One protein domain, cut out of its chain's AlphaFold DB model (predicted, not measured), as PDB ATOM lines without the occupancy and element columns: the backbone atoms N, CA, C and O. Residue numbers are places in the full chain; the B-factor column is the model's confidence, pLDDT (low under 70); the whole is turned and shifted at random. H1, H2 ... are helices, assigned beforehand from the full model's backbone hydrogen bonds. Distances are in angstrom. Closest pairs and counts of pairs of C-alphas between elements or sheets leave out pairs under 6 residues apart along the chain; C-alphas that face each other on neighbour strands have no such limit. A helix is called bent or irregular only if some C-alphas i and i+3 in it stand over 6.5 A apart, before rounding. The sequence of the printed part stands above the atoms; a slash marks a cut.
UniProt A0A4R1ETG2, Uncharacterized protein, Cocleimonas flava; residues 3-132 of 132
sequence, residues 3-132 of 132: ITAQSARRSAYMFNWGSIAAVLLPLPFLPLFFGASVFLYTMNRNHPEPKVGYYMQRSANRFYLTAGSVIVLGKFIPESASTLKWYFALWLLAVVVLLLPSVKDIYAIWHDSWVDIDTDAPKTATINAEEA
ATOM      1  N   ILE A   3      64.690  33.226  -0.490       81.44
ATOM      2  CA  ILE A   3      63.629  32.314  -0.918       81.44
ATOM      3  C   ILE A   3      62.917  32.975  -2.087       81.44
ATOM      4  O   ILE A   3      62.348  34.055  -1.951       81.44
ATOM      5  N   THR A   4      62.954  32.325  -3.248       87.44
ATOM      6  CA  THR A   4      62.291  32.858  -4.434       87.44
ATOM      7  C   THR A   4      60.775  32.681  -4.344       87.44
ATOM      8  O   THR A   4      60.272  31.650  -3.884       87.44
ATOM      9  N   ALA A   5      60.041  33.653  -4.870       87.56
ATOM     10  CA  ALA A   5      58.597  33.654  -5.048       87.56
ATOM     11  C   ALA A   5      58.114  32.379  -5.758       87.56
ATOM     12  O   ALA A   5      57.105  31.778  -5.390       87.56
ATOM     13  N   GLN A   6      58.880  31.911  -6.749       87.75
ATOM     14  CA  GLN A   6      58.584  30.685  -7.486       87.75
ATOM     15  C   GLN A   6      58.680  29.431  -6.604       87.75
ATOM     16  O   GLN A   6      57.861  28.522  -6.753       87.75
ATOM     17  N   SER A   7      59.650  29.378  -5.685       87.50
ATOM     18  CA  SER A   7      59.792  28.274  -4.729       87.50
ATOM     19  C   SER A   7      58.600  28.229  -3.771       87.50
ATOM     20  O   SER A   7      57.933  27.198  -3.669       87.50
ATOM     21  N   ALA A   8      58.252  29.372  -3.169       87.25
ATOM     22  CA  ALA A   8      57.100  29.492  -2.272       87.25
ATOM     23  C   ALA A   8      55.792  29.075  -2.969       87.25
ATOM     24  O   ALA A   8      55.023  28.252  -2.462       87.25
ATOM     25  N   ARG A   9      55.581  29.563  -4.193       90.88
ATOM     26  CA  ARG A   9      54.422  29.211  -5.015       90.88
ATOM     27  C   ARG A   9      54.363  27.715  -5.332       90.88
ATOM     28  O   ARG A   9      53.289  27.114  -5.277       90.88
ATOM     29  N   ARG A  10      55.502  27.085  -5.646       88.69
ATOM     30  CA  ARG A  10      55.569  25.638  -5.896       88.69
ATOM     31  C   ARG A  10      55.162  24.846  -4.658       88.69
ATOM     32  O   ARG A  10      54.359  23.927  -4.793       88.69
ATOM     33  N   SER A  11      55.636  25.234  -3.478       89.06
ATOM     34  CA  SER A  11      55.252  24.606  -2.209       89.06
ATOM     35  C   SER A  11      53.741  24.681  -1.958       89.06
ATOM     36  O   SER A  11      53.133  23.680  -1.579       89.06
ATOM     37  N   ALA A  12      53.098  25.815  -2.271       90.12
ATOM     38  CA  ALA A  12      51.643  25.971  -2.154       90.12
ATOM     39  C   ALA A  12      50.846  25.037  -3.094       90.12
ATOM     40  O   ALA A  12      49.748  24.585  -2.757       90.12
ATOM     41  N   TYR A  13      51.403  24.697  -4.261       91.38
ATOM     42  CA  TYR A  13      50.767  23.798  -5.227       91.38
ATOM     43  C   TYR A  13      50.814  22.316  -4.838       91.38
ATOM     44  O   TYR A  13      49.912  21.565  -5.219       91.38
ATOM     45  N   MET A  14      51.849  21.876  -4.110       90.56
ATOM     46  CA  MET A  14      52.155  20.448  -3.929       90.56
ATOM     47  C   MET A  14      50.988  19.658  -3.328       90.56
ATOM     48  O   MET A  14      50.665  18.573  -3.809       90.56
ATOM     49  N   PHE A  15      50.322  20.212  -2.312       93.31
ATOM     50  CA  PHE A  15      49.246  19.497  -1.626       93.31
ATOM     51  C   PHE A  15      47.998  19.358  -2.507       93.31
ATOM     52  O   PHE A  15      47.375  18.296  -2.535       93.31
ATOM     53  N   ASN A  16      47.649  20.408  -3.260       93.94
ATOM     54  CA  ASN A  16      46.495  20.388  -4.160       93.94
ATOM     55  C   ASN A  16      46.696  19.374  -5.291       93.94
ATOM     56  O   ASN A  16      45.811  18.561  -5.542       93.94
ATOM     57  N   TRP A  17      47.876  19.353  -5.916       94.19
ATOM     58  CA  TRP A  17      48.190  18.356  -6.944       94.19
ATOM     59  C   TRP A  17      48.185  16.933  -6.410       94.19
ATOM     60  O   TRP A  17      47.619  16.044  -7.042       94.19
ATOM     61  N   GLY A  18      48.768  16.720  -5.234       93.31
ATOM     62  CA  GLY A  18      48.751  15.411  -4.602       93.31
ATOM     63  C   GLY A  18      47.336  14.941  -4.253       93.31
ATOM     64  O   GLY A  18      46.998  13.789  -4.504       93.31
ATOM     65  N   SER A  19      46.470  15.850  -3.791       94.00
ATOM     66  CA  SER A  19      45.056  15.550  -3.511       94.00
ATOM     67  C   SER A  19      44.289  15.161  -4.782       94.00
ATOM     68  O   SER A  19      43.502  14.217  -4.764       94.00
ATOM     69  N   ILE A  20      44.549  15.852  -5.899       95.00
ATOM     70  CA  ILE A  20      43.972  15.528  -7.211       95.00
ATOM     71  C   ILE A  20      44.456  14.153  -7.689       95.00
ATOM     72  O   ILE A  20      43.645  13.318  -8.082       95.00
ATOM     73  N   ALA A  21      45.761  13.883  -7.620       94.12
ATOM     74  CA  ALA A  21      46.314  12.587  -8.006       94.12
ATOM     75  C   ALA A  21      45.730  11.444  -7.155       94.12
ATOM     76  O   ALA A  21      45.323  10.417  -7.696       94.12
ATOM     77  N   ALA A  22      45.621  11.653  -5.841       92.75
ATOM     78  CA  ALA A  22      45.072  10.682  -4.904       92.75
ATOM     79  C   ALA A  22      43.601  10.343  -5.187       92.75
ATOM     80  O   ALA A  22      43.218   9.185  -5.064       92.75
ATOM     81  N   VAL A  23      42.773  11.324  -5.566       93.19
ATOM     82  CA  VAL A  23      41.346  11.073  -5.821       93.19
ATOM     83  C   VAL A  23      41.083  10.487  -7.209       93.19
ATOM     84  O   VAL A  23      40.175   9.672  -7.360       93.19
ATOM     85  N   LEU A  24      41.876  10.860  -8.220       94.12
ATOM     86  CA  LEU A  24      41.727  10.341  -9.584       94.12
ATOM     87  C   LEU A  24      42.269   8.915  -9.731       94.12
ATOM     88  O   LEU A  24      41.705   8.126 -10.483       94.12
ATOM     89  N   LEU A  25      43.338   8.579  -9.003       93.06
ATOM     90  CA  LEU A  25      43.983   7.264  -9.030       93.06
ATOM     91  C   LEU A  25      44.008   6.646  -7.622       93.06
ATOM     92  O   LEU A  25      45.079   6.480  -7.036       93.06
ATOM     93  N   PRO A  26      42.844   6.291  -7.044       85.69
ATOM     94  CA  PRO A  26      42.750   5.926  -5.632       85.69
ATOM     95  C   PRO A  26      43.628   4.732  -5.243       85.69
ATOM     96  O   PRO A  26      44.236   4.732  -4.175       85.69
ATOM     97  N   LEU A  27      43.771   3.746  -6.126       89.19
ATOM     98  CA  LEU A  27      44.717   2.647  -5.959       89.19
ATOM     99  C   LEU A  27      45.840   2.795  -6.997       89.19
ATOM    100  O   LEU A  27      45.532   2.811  -8.189       89.19
ATOM    101  N   PRO A  28      47.125   2.901  -6.599       86.62
ATOM    102  CA  PRO A  28      47.684   2.873  -5.237       86.62
ATOM    103  C   PRO A  28      47.867   4.258  -4.576       86.62
ATOM    104  O   PRO A  28      48.398   4.332  -3.468       86.62
ATOM    105  N   PHE A  29      47.511   5.366  -5.236       89.81
ATOM    106  CA  PHE A  29      47.985   6.689  -4.809       89.81
ATOM    107  C   PHE A  29      47.311   7.226  -3.549       89.81
ATOM    108  O   PHE A  29      47.960   7.973  -2.827       89.81
ATOM    109  N   LEU A  30      46.062   6.867  -3.241       87.50
ATOM    110  CA  LEU A  30      45.374   7.392  -2.056       87.50
ATOM    111  C   LEU A  30      46.085   7.026  -0.738       87.50
ATOM    112  O   LEU A  30      46.403   7.950   0.011       87.50
ATOM    113  N   PRO A  31      46.402   5.747  -0.434       89.00
ATOM    114  CA  PRO A  31      47.132   5.407   0.790       89.00
ATOM    115  C   PRO A  31      48.571   5.942   0.797       89.00
ATOM    116  O   PRO A  31      49.047   6.408   1.832       89.00
ATOM    117  N   LEU A  32      49.259   5.935  -0.351       93.06
ATOM    118  CA  LEU A  32      50.620   6.476  -0.457       93.06
ATOM    119  C   LEU A  32      50.645   7.983  -0.192       93.06
ATOM    120  O   LEU A  32      51.469   8.478   0.578       93.06
ATOM    121  N   PHE A  33      49.713   8.712  -0.803       93.38
ATOM    122  CA  PHE A  33      49.604  10.147  -0.623       93.38
ATOM    123  C   PHE A  33      49.098  10.505   0.770       93.38
ATOM    124  O   PHE A  33      49.546  11.505   1.308       93.38
ATOM    125  N   PHE A  34      48.250   9.686   1.394       92.44
ATOM    126  CA  PHE A  34      47.846   9.892   2.786       92.44
ATOM    127  C   PHE A  34      49.049   9.887   3.746       92.44
ATOM    128  O   PHE A  34      49.147  10.735   4.628       92.44
ATOM    129  N   GLY A  35      50.010   8.977   3.555       91.50
ATOM    130  CA  GLY A  35      51.269   9.016   4.308       91.50
ATOM    131  C   GLY A  35      52.121  10.239   3.950       91.50
ATOM    132  O   GLY A  35      52.585  10.971   4.828       91.50
ATOM    133  N   ALA A  36      52.286  10.506   2.652       93.25
ATOM    134  CA  ALA A  36      53.082  11.631   2.163       93.25
ATOM    135  C   ALA A  36      52.501  13.004   2.552       93.25
ATOM    136  O   ALA A  36      53.256  13.960   2.714       93.25
ATOM    137  N   SER A  37      51.184  13.123   2.730       93.06
ATOM    138  CA  SER A  37      50.506  14.386   3.023       93.06
ATOM    139  C   SER A  37      50.839  14.900   4.416       93.06
ATOM    140  O   SER A  37      50.961  16.109   4.598       93.06
ATOM    141  N   VAL A  38      51.031  14.005   5.389       92.56
ATOM    142  CA  VAL A  38      51.484  14.379   6.736       92.56
ATOM    143  C   VAL A  38      52.889  14.965   6.667       92.56
ATOM    144  O   VAL A  38      53.126  16.045   7.201       92.56
ATOM    145  N   PHE A  39      53.797  14.303   5.949       93.06
ATOM    146  CA  PHE A  39      55.162  14.789   5.752       93.06
ATOM    147  C   PHE A  39      55.191  16.128   5.004       93.06
ATOM    148  O   PHE A  39      55.830  17.083   5.435       93.06
ATOM    149  N   LEU A  40      54.428  16.241   3.917       92.38
ATOM    150  CA  LEU A  40      54.331  17.472   3.141       92.38
ATOM    151  C   LEU A  40      53.799  18.636   3.987       92.38
ATOM    152  O   LEU A  40      54.286  19.762   3.866       92.38
ATOM    153  N   TYR A  41      52.820  18.358   4.848       89.00
ATOM    154  CA  TYR A  41      52.252  19.336   5.762       89.00
ATOM    155  C   TYR A  41      53.271  19.794   6.807       89.00
ATOM    156  O   TYR A  41      53.430  20.995   7.008       89.00
ATOM    157  N   THR A  42      53.994  18.875   7.452       90.12
ATOM    158  CA  THR A  42      54.979  19.239   8.483       90.12
ATOM    159  C   THR A  42      56.150  20.033   7.912       90.12
ATOM    160  O   THR A  42      56.568  21.007   8.535       90.12
ATOM    161  N   MET A  43      56.628  19.693   6.711       88.62
ATOM    162  CA  MET A  43      57.710  20.424   6.039       88.62
ATOM    163  C   MET A  43      57.343  21.872   5.703       88.62
ATOM    164  O   MET A  43      58.174  22.768   5.819       88.62
ATOM    165  N   ASN A  44      56.107  22.104   5.259       88.62
ATOM    166  CA  ASN A  44      55.688  23.402   4.726       88.62
ATOM    167  C   ASN A  44      54.893  24.248   5.726       88.62
ATOM    168  O   ASN A  44      54.655  25.426   5.470       88.62
ATOM    169  N   ARG A  45      54.492  23.692   6.875       81.44
ATOM    170  CA  ARG A  45      53.751  24.438   7.905       81.44
ATOM    171  C   ARG A  45      54.539  25.630   8.452       81.44
ATOM    172  O   ARG A  45      53.936  26.644   8.777       81.44
ATOM    173  N   ASN A  46      55.861  25.507   8.530       83.56
ATOM    174  CA  ASN A  46      56.748  26.556   9.036       83.56
ATOM    175  C   ASN A  46      57.379  27.382   7.901       83.56
ATOM    176  O   ASN A  46      58.442  27.971   8.090       83.56
ATOM    177  N   HIS A  47      56.774  27.387   6.706       84.44
ATOM    178  CA  HIS A  47      57.294  28.165   5.587       84.44
ATOM    179  C   HIS A  47      57.279  29.669   5.941       84.44
ATOM    180  O   HIS A  47      56.272  30.141   6.470       84.44
ATOM    181  N   PRO A  48      58.336  30.444   5.623       84.19
ATOM    182  CA  PRO A  48      58.392  31.884   5.928       84.19
ATOM    183  C   PRO A  48      57.289  32.725   5.274       84.19
ATOM    184  O   PRO A  48      56.996  33.825   5.722       84.19
ATOM    185  N   GLU A  49      56.676  32.191   4.218       86.50
ATOM    186  CA  GLU A  49      55.556  32.811   3.508       86.50
ATOM    187  C   GLU A  49      54.220  32.294   4.077       86.50
ATOM    188  O   GLU A  49      53.896  31.116   3.860       86.50
ATOM    189  N   PRO A  50      53.416  33.133   4.756       86.94
ATOM    190  CA  PRO A  50      52.152  32.713   5.365       86.94
ATOM    191  C   PRO A  50      51.130  32.179   4.352       86.94
ATOM    192  O   PRO A  50      50.352  31.279   4.693       86.94
ATOM    193  N   LYS A  51      51.142  32.653   3.095       90.19
ATOM    194  CA  LYS A  51      50.234  32.151   2.047       90.19
ATOM    195  C   LYS A  51      50.413  30.651   1.798       90.19
ATOM    196  O   LYS A  51      49.425  29.945   1.595       90.19
ATOM    197  N   VAL A  52      51.648  30.139   1.862       90.44
ATOM    198  CA  VAL A  52      51.935  28.703   1.671       90.44
ATOM    199  C   VAL A  52      51.221  27.872   2.734       90.44
ATOM    200  O   VAL A  52      50.525  26.910   2.402       90.44
ATOM    201  N   GLY A  53      51.334  28.281   4.000       89.31
ATOM    202  CA  GLY A  53      50.657  27.624   5.118       89.31
ATOM    203  C   GLY A  53      49.134  27.665   4.985       89.31
ATOM    204  O   GLY A  53      48.478  26.639   5.175       89.31
ATOM    205  N   TYR A  54      48.572  28.811   4.584       91.25
ATOM    206  CA  TYR A  54      47.129  28.989   4.392       91.25
ATOM    207  C   TYR A  54      46.549  28.044   3.328       91.25
ATOM    208  O   TYR A  54      45.632  27.266   3.617       91.25
ATOM    209  N   TYR A  55      47.101  28.053   2.107       91.88
ATOM    210  CA  TYR A  55      46.615  27.188   1.024       91.88
ATOM    211  C   TYR A  55      46.804  25.703   1.354       91.88
ATOM    212  O   TYR A  55      45.939  24.875   1.048       91.88
ATOM    213  N   MET A  56      47.903  25.361   2.029       92.25
ATOM    214  CA  MET A  56      48.175  23.984   2.416       92.25
ATOM    215  C   MET A  56      47.234  23.493   3.515       92.25
ATOM    216  O   MET A  56      46.683  22.403   3.387       92.25
ATOM    217  N   GLN A  57      46.978  24.293   4.555       91.88
ATOM    218  CA  GLN A  57      46.019  23.950   5.607       91.88
ATOM    219  C   GLN A  57      44.613  23.774   5.036       91.88
ATOM    220  O   GLN A  57      43.923  22.808   5.367       91.88
ATOM    221  N   ARG A  58      44.200  24.672   4.136       92.25
ATOM    222  CA  ARG A  58      42.900  24.581   3.472       92.25
ATOM    223  C   ARG A  58      42.767  23.285   2.670       92.25
ATOM    224  O   ARG A  58      41.745  22.608   2.778       92.25
ATOM    225  N   SER A  59      43.794  22.913   1.903       92.75
ATOM    226  CA  SER A  59      43.782  21.662   1.138       92.75
ATOM    227  C   SER A  59      43.846  20.423   2.025       92.75
ATOM    228  O   SER A  59      43.119  19.463   1.770       92.75
ATOM    229  N   ALA A  60      44.653  20.459   3.085       92.94
ATOM    230  CA  ALA A  60      44.767  19.380   4.057       92.94
ATOM    231  C   ALA A  60      43.435  19.108   4.758       92.94
ATOM    232  O   ALA A  60      42.983  17.965   4.778       92.94
ATOM    233  N   ASN A  61      42.753  20.149   5.244       94.00
ATOM    234  CA  ASN A  61      41.451  20.002   5.894       94.00
ATOM    235  C   ASN A  61      40.429  19.312   4.981       94.00
ATOM    236  O   ASN A  61      39.741  18.395   5.420       94.00
ATOM    237  N   ARG A  62      40.350  19.703   3.701       94.06
ATOM    238  CA  ARG A  62      39.429  19.074   2.738       94.06
ATOM    239  C   ARG A  62      39.789  17.620   2.457       94.06
ATOM    240  O   ARG A  62      38.896  16.776   2.418       94.06
ATOM    241  N   PHE A  63      41.077  17.330   2.272       94.38
ATOM    242  CA  PHE A  63      41.558  15.972   2.029       94.38
ATOM    243  C   PHE A  63      41.219  15.045   3.198       94.38
ATOM    244  O   PHE A  63      40.589  14.012   2.984       94.38
ATOM    245  N   TYR A  64      41.546  15.440   4.431       94.00
ATOM    246  CA  TYR A  64      41.281  14.617   5.613       94.00
ATOM    247  C   TYR A  64      39.790  14.472   5.916       94.00
ATOM    248  O   TYR A  64      39.352  13.372   6.248       94.00
ATOM    249  N   LEU A  65      39.000  15.539   5.744       94.94
ATOM    250  CA  LEU A  65      37.545  15.458   5.879       94.94
ATOM    251  C   LEU A  65      36.970  14.452   4.877       94.94
ATOM    252  O   LEU A  65      36.226  13.560   5.264       94.94
ATOM    253  N   THR A  66      37.373  14.550   3.607       93.88
ATOM    254  CA  THR A  66      36.884  13.656   2.549       93.88
ATOM    255  C   THR A  66      37.313  12.215   2.801       93.88
ATOM    256  O   THR A  66      36.476  11.318   2.757       93.88
ATOM    257  N   ALA A  67      38.590  11.980   3.114       92.12
ATOM    258  CA  ALA A  67      39.108  10.646   3.405       92.12
ATOM    259  C   ALA A  67      38.368  10.000   4.590       92.12
ATOM    260  O   ALA A  67      37.907   8.863   4.483       92.12
ATOM    261  N   GLY A  68      38.179  10.741   5.688       91.88
ATOM    262  CA  GLY A  68      37.418  10.275   6.848       91.88
ATOM    263  C   GLY A  68      35.949  10.001   6.519       91.88
ATOM    264  O   GLY A  68      35.420   8.952   6.886       91.88
ATOM    265  N   SER A  69      35.294  10.898   5.775       94.31
ATOM    266  CA  SER A  69      33.904  10.711   5.342       94.31
ATOM    267  C   SER A  69      33.733   9.483   4.455       94.31
ATOM    268  O   SER A  69      32.781   8.739   4.657       94.31
ATOM    269  N   VAL A  70      34.645   9.222   3.515       92.25
ATOM    270  CA  VAL A  70      34.581   8.036   2.645       92.25
ATOM    271  C   VAL A  70      34.657   6.747   3.463       92.25
ATOM    272  O   VAL A  70      33.879   5.831   3.210       92.25
ATOM    273  N   ILE A  71      35.529   6.679   4.474       91.56
ATOM    274  CA  ILE A  71      35.640   5.500   5.351       91.56
ATOM    275  C   ILE A  71      34.343   5.286   6.143       91.56
ATOM    276  O   ILE A  71      33.817   4.173   6.187       91.56
ATOM    277  N   VAL A  72      33.800   6.348   6.748       94.75
ATOM    278  CA  VAL A  72      32.572   6.264   7.556       94.75
ATOM    279  C   VAL A  72      31.360   5.918   6.691       94.75
ATOM    280  O   VAL A  72      30.623   4.996   7.025       94.75
ATOM    281  N   LEU A  73      31.163   6.616   5.570       93.38
ATOM    282  CA  LEU A  73      30.049   6.378   4.648       93.38
ATOM    283  C   LEU A  73      30.154   5.008   3.974       93.38
ATOM    284  O   LEU A  73      29.138   4.342   3.797       93.38
ATOM    285  N   GLY A  74      31.374   4.560   3.663       90.88
ATOM    286  CA  GLY A  74      31.635   3.235   3.109       90.88
ATOM    287  C   GLY A  74      31.109   2.107   3.996       90.88
ATOM    288  O   GLY A  74      30.590   1.122   3.483       90.88
ATOM    289  N   LYS A  75      31.138   2.283   5.325       92.31
ATOM    290  CA  LYS A  75      30.606   1.302   6.285       92.31
ATOM    291  C   LYS A  75      29.087   1.095   6.172       92.31
ATOM    292  O   LYS A  75      28.588   0.049   6.568       92.31
ATOM    293  N   PHE A  76      28.352   2.078   5.655       91.62
ATOM    294  CA  PHE A  76      26.897   2.003   5.494       91.62
ATOM    295  C   PHE A  76      26.468   1.497   4.109       91.62
ATOM    296  O   PHE A  76      25.271   1.453   3.825       91.62
ATOM    297  N   ILE A  77      27.411   1.118   3.237       91.19
ATOM    298  CA  ILE A  77      27.088   0.574   1.916       91.19
ATOM    299  C   ILE A  77      26.533  -0.853   2.074       91.19
ATOM    300  O   ILE A  77      27.203  -1.701   2.662       91.19
ATOM    301  N   PRO A  78      25.331  -1.150   1.542       89.19
ATOM    302  CA  PRO A  78      24.730  -2.473   1.661       89.19
ATOM    303  C   PRO A  78      25.481  -3.507   0.820       89.19
ATOM    304  O   PRO A  78      25.748  -3.274  -0.360       89.19
ATOM    305  N   GLU A  79      25.730  -4.683   1.395       86.69
ATOM    306  CA  GLU A  79      26.301  -5.834   0.693       86.69
ATOM    307  C   GLU A  79      25.254  -6.453  -0.248       86.69
ATOM    308  O   GLU A  79      24.428  -7.276   0.136       86.69
ATOM    309  N   SER A  80      25.240  -6.003  -1.502       88.12
ATOM    310  CA  SER A  80      24.300  -6.452  -2.533       88.12
ATOM    311  C   SER A  80      24.970  -6.499  -3.909       88.12
ATOM    312  O   SER A  80      26.070  -5.986  -4.103       88.12
ATOM    313  N   ALA A  81      24.276  -7.004  -4.932       76.06
ATOM    314  CA  ALA A  81      24.751  -6.911  -6.320       76.06
ATOM    315  C   ALA A  81      25.008  -5.455  -6.791       76.06
ATOM    316  O   ALA A  81      25.655  -5.231  -7.812       76.06
ATOM    317  N   SER A  82      24.512  -4.452  -6.053       86.31
ATOM    318  CA  SER A  82      24.684  -3.025  -6.346       86.31
ATOM    319  C   SER A  82      25.813  -2.336  -5.566       86.31
ATOM    320  O   SER A  82      26.050  -1.151  -5.795       86.31
ATOM    321  N   THR A  83      26.549  -3.052  -4.705       90.00
ATOM    322  CA  THR A  83      27.646  -2.510  -3.876       90.00
ATOM    323  C   THR A  83      28.634  -1.665  -4.680       90.00
ATOM    324  O   THR A  83      29.001  -0.562  -4.278       90.00
ATOM    325  N   LEU A  84      29.024  -2.136  -5.867       90.75
ATOM    326  CA  LEU A  84      29.977  -1.434  -6.725       90.75
ATOM    327  C   LEU A  84      29.459  -0.056  -7.177       90.75
ATOM    328  O   LEU A  84      30.223   0.905  -7.211       90.75
ATOM    329  N   LYS A  85      28.155   0.072  -7.469       93.62
ATOM    330  CA  LYS A  85      27.541   1.351  -7.868       93.62
ATOM    331  C   LYS A  85      27.602   2.374  -6.735       93.62
ATOM    332  O   LYS A  85      27.877   3.541  -6.990       93.62
ATOM    333  N   TRP A  86      27.396   1.932  -5.495       92.38
ATOM    334  CA  TRP A  86      27.513   2.784  -4.311       92.38
ATOM    335  C   TRP A  86      28.945   3.265  -4.084       92.38
ATOM    336  O   TRP A  86      29.148   4.453  -3.840       92.38
ATOM    337  N   TYR A  87      29.942   2.391  -4.250       91.50
ATOM    338  CA  TYR A  87      31.346   2.802  -4.195       91.50
ATOM    339  C   TYR A  87      31.705   3.800  -5.301       91.50
ATOM    340  O   TYR A  87      32.379   4.788  -5.021       91.50
ATOM    341  N   PHE A  88      31.216   3.606  -6.531       94.06
ATOM    342  CA  PHE A  88      31.405   4.580  -7.611       94.06
ATOM    343  C   PHE A  88      30.730   5.921  -7.322       94.06
ATOM    344  O   PHE A  88      31.328   6.961  -7.582       94.06
ATOM    345  N   ALA A  89      29.516   5.921  -6.765       94.50
ATOM    346  CA  ALA A  89      28.827   7.148  -6.377       94.50
ATOM    347  C   ALA A  89      29.592   7.898  -5.273       94.50
ATOM    348  O   ALA A  89      29.788   9.109  -5.369       94.50
ATOM    349  N   LEU A  90      30.082   7.175  -4.261       94.56
ATOM    350  CA  LEU A  90      30.891   7.734  -3.179       94.56
ATOM    351  C   LEU A  90      32.234   8.276  -3.688       94.56
ATOM    352  O   LEU A  90      32.654   9.363  -3.293       94.56
ATOM    353  N   TRP A  91      32.885   7.554  -4.601       94.75
ATOM    354  CA  TRP A  91      34.108   8.010  -5.257       94.75
ATOM    355  C   TRP A  91      33.862   9.258  -6.109       94.75
ATOM    356  O   TRP A  91      34.607  10.224  -5.984       94.75
ATOM    357  N   LEU A  92      32.796   9.290  -6.914       96.12
ATOM    358  CA  LEU A  92      32.451  10.455  -7.730       96.12
ATOM    359  C   LEU A  92      32.173  11.684  -6.854       96.12
ATOM    360  O   LEU A  92      32.631  12.782  -7.168       96.12
ATOM    361  N   LEU A  93      31.487  11.497  -5.724       95.75
ATOM    362  CA  LEU A  93      31.288  12.552  -4.735       95.75
ATOM    363  C   LEU A  93      32.628  13.057  -4.180       95.75
ATOM    364  O   LEU A  93      32.852  14.266  -4.140       95.75
ATOM    365  N   ALA A  94      33.541  12.156  -3.809       94.88
ATOM    366  CA  ALA A  94      34.878  12.523  -3.343       94.88
ATOM    367  C   ALA A  94      35.684  13.274  -4.419       94.88
ATOM    368  O   ALA A  94      36.329  14.277  -4.105       94.88
ATOM    369  N   VAL A  95      35.604  12.849  -5.687       96.38
ATOM    370  CA  VAL A  95      36.211  13.549  -6.830       96.38
ATOM    371  C   VAL A  95      35.675  14.971  -6.912       96.38
ATOM    372  O   VAL A  95      36.466  15.902  -6.963       96.38
ATOM    373  N   VAL A  96      34.360  15.177  -6.857       96.19
ATOM    374  CA  VAL A  96      33.767  16.524  -6.919       96.19
ATOM    375  C   VAL A  96      34.217  17.393  -5.740       96.19
ATOM    376  O   VAL A  96      34.616  18.545  -5.937       96.19
ATOM    377  N   VAL A  97      34.198  16.840  -4.524       94.94
ATOM    378  CA  VAL A  97      34.554  17.553  -3.287       94.94
ATOM    379  C   VAL A  97      36.034  17.932  -3.236       94.94
ATOM    380  O   VAL A  97      36.361  18.962  -2.652       94.94
ATOM    381  N   LEU A  98      36.933  17.158  -3.848       94.75
ATOM    382  CA  LEU A  98      38.365  17.472  -3.871       94.75
ATOM    383  C   LEU A  98      38.779  18.252  -5.119       94.75
ATOM    384  O   LEU A  98      39.441  19.282  -5.007       94.75
ATOM    385  N   LEU A  99      38.357  17.812  -6.302       95.19
ATOM    386  CA  LEU A  99      38.801  18.364  -7.578       95.19
ATOM    387  C   LEU A  99      38.369  19.823  -7.746       95.19
ATOM    388  O   LEU A  99      39.205  20.671  -8.052       95.19
ATOM    389  N   LEU A 100      37.091  20.144  -7.509       94.88
ATOM    390  CA  LEU A 100      36.575  21.501  -7.718       94.88
ATOM    391  C   LEU A 100      37.285  22.555  -6.851       94.88
ATOM    392  O   LEU A 100      37.763  23.549  -7.406       94.88
ATOM    393  N   PRO A 101      37.385  22.403  -5.515       94.19
ATOM    394  CA  PRO A 101      38.094  23.384  -4.705       94.19
ATOM    395  C   PRO A 101      39.607  23.354  -4.927       94.19
ATOM    396  O   PRO A 101      40.220  24.415  -4.843       94.19
ATOM    397  N   SER A 102      40.217  22.209  -5.254       94.19
ATOM    398  CA  SER A 102      41.649  22.173  -5.573       94.19
ATOM    399  C   SER A 102      41.978  22.920  -6.863       94.19
ATOM    400  O   SER A 102      42.958  23.657  -6.891       94.19
ATOM    401  N   VAL A 103      41.146  22.822  -7.904       94.94
ATOM    402  CA  VAL A 103      41.313  23.626  -9.128       94.94
ATOM    403  C   VAL A 103      41.147  25.118  -8.828       94.94
ATOM    404  O   VAL A 103      41.950  25.924  -9.295       94.94
ATOM    405  N   LYS A 104      40.158  25.495  -8.004       94.75
ATOM    406  CA  LYS A 104      39.975  26.892  -7.570       94.75
ATOM    407  C   LYS A 104      41.185  27.422  -6.800       94.75
ATOM    408  O   LYS A 104      41.611  28.543  -7.056       94.75
ATOM    409  N   ASP A 105      41.759  26.627  -5.903       93.75
ATOM    410  CA  ASP A 105      42.956  27.022  -5.160       93.75
ATOM    411  C   ASP A 105      44.185  27.108  -6.072       93.75
ATOM    412  O   ASP A 105      44.955  28.051  -5.955       93.75
ATOM    413  N   ILE A 106      44.353  26.190  -7.032       94.06
ATOM    414  CA  ILE A 106      45.435  26.270  -8.029       94.06
ATOM    415  C   ILE A 106      45.309  27.556  -8.856       94.06
ATOM    416  O   ILE A 106      46.307  28.248  -9.078       94.06
ATOM    417  N   TYR A 107      44.091  27.893  -9.284       95.44
ATOM    418  CA  TYR A 107      43.805  29.133  -9.997       95.44
ATOM    419  C   TYR A 107      44.112  30.365  -9.136       95.44
ATOM    420  O   TYR A 107      44.756  31.295  -9.623       95.44
ATOM    421  N   ALA A 108      43.712  30.354  -7.861       93.81
ATOM    422  CA  ALA A 108      44.002  31.428  -6.914       93.81
ATOM    423  C   ALA A 108      45.514  31.601  -6.707       93.81
ATOM    424  O   ALA A 108      46.023  32.690  -6.925       93.81
ATOM    425  N   ILE A 109      46.252  30.520  -6.422       93.00
ATOM    426  CA  ILE A 109      47.720  30.520  -6.276       93.00
ATOM    427  C   ILE A 109      48.404  31.058  -7.543       93.00
ATOM    428  O   ILE A 109      49.445  31.704  -7.453       93.00
ATOM    429  N   TRP A 110      47.849  30.787  -8.730       91.62
ATOM    430  CA  TRP A 110      48.406  31.274  -9.996       91.62
ATOM    431  C   TRP A 110      48.249  32.787 -10.177       91.62
ATOM    432  O   TRP A 110      49.165  33.413 -10.704       91.62
ATOM    433  N   HIS A 111      47.120  33.347  -9.736       90.88
ATOM    434  CA  HIS A 111      46.797  34.776  -9.843       90.88
ATOM    435  C   HIS A 111      47.237  35.606  -8.628       90.88
ATOM    436  O   HIS A 111      47.143  36.831  -8.665       90.88
ATOM    437  N   ASP A 112      47.689  34.965  -7.554       90.62
ATOM    438  CA  ASP A 112      48.165  35.642  -6.350       90.62
ATOM    439  C   ASP A 112      49.538  36.296  -6.580       90.62
ATOM    440  O   ASP A 112      50.347  35.832  -7.392       90.62
ATOM    441  N   SER A 113      49.827  37.366  -5.839       89.06
ATOM    442  CA  SER A 113      51.137  38.014  -5.862       89.06
ATOM    443  C   SER A 113      52.121  37.249  -4.974       89.06
ATOM    444  O   SER A 113      51.873  37.018  -3.789       89.06
ATOM    445  N   TRP A 114      53.258  36.858  -5.545       89.75
ATOM    446  CA  TRP A 114      54.336  36.176  -4.830       89.75
ATOM    447  C   TRP A 114      55.563  37.077  -4.829       89.75
ATOM    448  O   TRP A 114      55.976  37.548  -5.888       89.75
ATOM    449  N   VAL A 115      56.126  37.323  -3.649       86.25
ATOM    450  CA  VAL A 115      57.292  38.193  -3.461       86.25
ATOM    451  C   VAL A 115      58.470  37.337  -3.015       86.25
ATOM    452  O   VAL A 115      58.293  36.328  -2.331       86.25
ATOM    453  N   ASP A 116      59.670  37.706  -3.446       86.94
ATOM    454  CA  ASP A 116      60.886  37.078  -2.947       86.94
ATOM    455  C   ASP A 116      61.118  37.486  -1.489       86.94
ATOM    456  O   ASP A 116      60.961  38.653  -1.133       86.94
ATOM    457  N   ILE A 117      61.499  36.528  -0.648       82.19
ATOM    458  CA  ILE A 117      61.741  36.760   0.778       82.19
ATOM    459  C   ILE A 117      63.239  36.642   1.038       82.19
ATOM    460  O   ILE A 117      63.825  35.568   0.870       82.19
ATOM    461  N   ASP A 118      63.848  37.733   1.493       81.25
ATOM    462  CA  ASP A 118      65.219  37.734   1.993       81.25
ATOM    463  C   ASP A 118      65.208  37.405   3.488       81.25
ATOM    464  O   ASP A 118      64.779  38.205   4.318       81.25
ATOM    465  N   THR A 119      65.692  36.218   3.860       69.12
ATOM    466  CA  THR A 119      65.734  35.802   5.276       69.12
ATOM    467  C   THR A 119      66.846  36.483   6.078       69.12
ATOM    468  O   THR A 119      66.995  36.203   7.263       69.12
ATOM    469  N   ASP A 120      67.646  37.336   5.433       66.12
ATOM    470  CA  ASP A 120      68.858  37.942   6.000       66.12
ATOM    471  C   ASP A 120      68.610  39.359   6.536       66.12
ATOM    472  O   ASP A 120      69.505  39.965   7.125       66.12
ATOM    473  N   ALA A 121      67.397  39.894   6.352       58.09
ATOM    474  CA  ALA A 121      67.016  41.168   6.939       58.09
ATOM    475  C   ALA A 121      67.015  41.036   8.476       58.09
ATOM    476  O   ALA A 121      66.324  40.163   9.018       58.09
ATOM    477  N   PRO A 122      67.781  41.867   9.208       53.62
ATOM    478  CA  PRO A 122      67.814  41.793  10.656       53.62
ATOM    479  C   PRO A 122      66.413  42.068  11.204       53.62
ATOM    480  O   PRO A 122      65.843  43.140  10.997       53.62
ATOM    481  N   LYS A 123      65.884  41.099  11.961       53.91
ATOM    482  CA  LYS A 123      64.603  41.170  12.691       53.91
ATOM    483  C   LYS A 123      64.490  42.416  13.595       53.91
ATOM    484  O   LYS A 123      63.408  42.753  14.053       53.91
ATOM    485  N   THR A 124      65.613  43.087  13.843       50.62
ATOM    486  CA  THR A 124      65.797  44.280  14.673       50.62
ATOM    487  C   THR A 124      65.295  45.586  14.047       50.62
ATOM    488  O   THR A 124      65.056  46.537  14.780       50.62
ATOM    489  N   ALA A 125      65.114  45.670  12.723       51.75
ATOM    490  CA  ALA A 125      64.679  46.922  12.087       51.75
ATOM    491  C   ALA A 125      63.173  47.201  12.252       51.75
ATOM    492  O   ALA A 125      62.761  48.355  12.233       51.75
ATOM    493  N   THR A 126      62.354  46.163  12.433       52.41
ATOM    494  CA  THR A 126      60.896  46.310  12.570       52.41
ATOM    495  C   THR A 126      60.462  46.628  13.999       52.41
ATOM    496  O   THR A 126      59.449  47.284  14.178       52.41
ATOM    497  N   ILE A 127      61.241  46.224  15.008       55.09
ATOM    498  CA  ILE A 127      60.939  46.494  16.428       55.09
ATOM    499  C   ILE A 127      61.160  47.976  16.771       55.09
ATOM    500  O   ILE A 127      60.340  48.588  17.438       55.09
ATOM    501  N   ASN A 128      62.209  48.591  16.217       52.66
ATOM    502  CA  ASN A 128      62.550  49.992  16.494       52.66
ATOM    503  C   ASN A 128      61.674  51.012  15.737       52.66
ATOM    504  O   ASN A 128      61.810  52.208  15.972       52.66
ATOM    505  N   ALA A 129      60.830  50.565  14.801       54.41
ATOM    506  CA  ALA A 129      59.911  51.426  14.050       54.41
ATOM    507  C   ALA A 129      58.489  51.451  14.644       54.41
ATOM    508  O   ALA A 129      57.709  52.330  14.297       54.41
ATOM    509  N   GLU A 130      58.154  50.504  15.527       52.22
ATOM    510  CA  GLU A 130      56.929  50.533  16.346       52.22
ATOM    511  C   GLU A 130      57.142  51.249  17.693       52.22
ATOM    512  O   GLU A 130      56.170  51.608  18.355       52.22
ATOM    513  N   GLU A 131      58.399  51.477  18.093       52.38
ATOM    514  CA  GLU A 131      58.782  52.138  19.353       52.38
ATOM    515  C   GLU A 131      59.253  53.604  19.187       52.38
ATOM    516  O   GLU A 131      59.659  54.220  20.175       52.38
ATOM    517  N   ALA A 132      59.197  54.176  17.975       46.91
ATOM    518  CA  ALA A 132      59.602  55.558  17.662       46.91
ATOM    519  C   ALA A 132      58.447  56.377  17.072       46.91
ATOM    520  O   ALA A 132      58.339  57.572  17.433       46.91
TER     521      ALA A 132
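What this domain is: This is residues 3 to 132 of the 132 residues of an uncharacterized protein of Cocleimonas flava (UniProt A0A4R1ETG2). Four helices side by side make a long up-and-down bundle, H1b, H2, H3 and H4, with H3 and H4 reaching beyond the others at one end. At the opposite end a tail leaves the bundle, and its residues 120 to 132, with the small helix H5, stick out. The printed part has 130 residues with five named helices, H1 to H5 in order, and no named strand: all helix. The whole is loose, with a radius of gyration of the C-alphas of 19.3 A, and spans 74 by 24 by 24 A, the tail adding to its length.

How they stand to each other: H1, residues 5 to 24, was assigned as one helix by its hydrogen bonds but is bent: C-alphas 12 and 15 are 6.9 A apart, and its arms H1a, residues 5 to 12, and H1b, residues 15 to 24, stand at a steep tilt of 42 degrees. H2, residues 26 to 45, forms a hairpin with H1b, closest at the C-alphas of Ala 22 and Leu 30, 4.4 A apart. H2 has a kink of 40 degrees near residue 35 and is only just irregular, C-alphas 28 and 31 being 6.6 A apart. H3, residues 50 to 74, touches H1a with residues 51 to 56 alone; the closest C-alphas, of Ala 12 and Val 52, are 4.7 A apart. H4, residues 83 to 111, runs opposite ways to H3 at a shallow tilt of 6 degrees, closest at the C-alphas of Thr 66 and Ala 94, 6.3 A. H4 also touches H1b, and is apart from H2. H5, residues 124 to 130, touches no helix. In H1a, H1b and H3 every O i to N i+4 pair is within hydrogen-bond range, against 12 of 16 in H2, 24 of 25 in H4 and 0 of 3 in H5, where 1 of 4 O i to N i+3 pairs is.

Where its parts are: H1a begins at C-alpha 5 (58.597, 33.654, -5.048). H2 measures 25.4 A, H3 36.0 A and H4 42.3 A, ending at C-alpha 111 (46.797, 34.776, -9.843).

The domain as a whole: The C-alphas of Ala 81 and Ala 132, the two farthest apart, are 75.4 A apart. The printed part has no cut, and H4 to H5 is a long link. Residues 119 to 132 have pLDDT under 70.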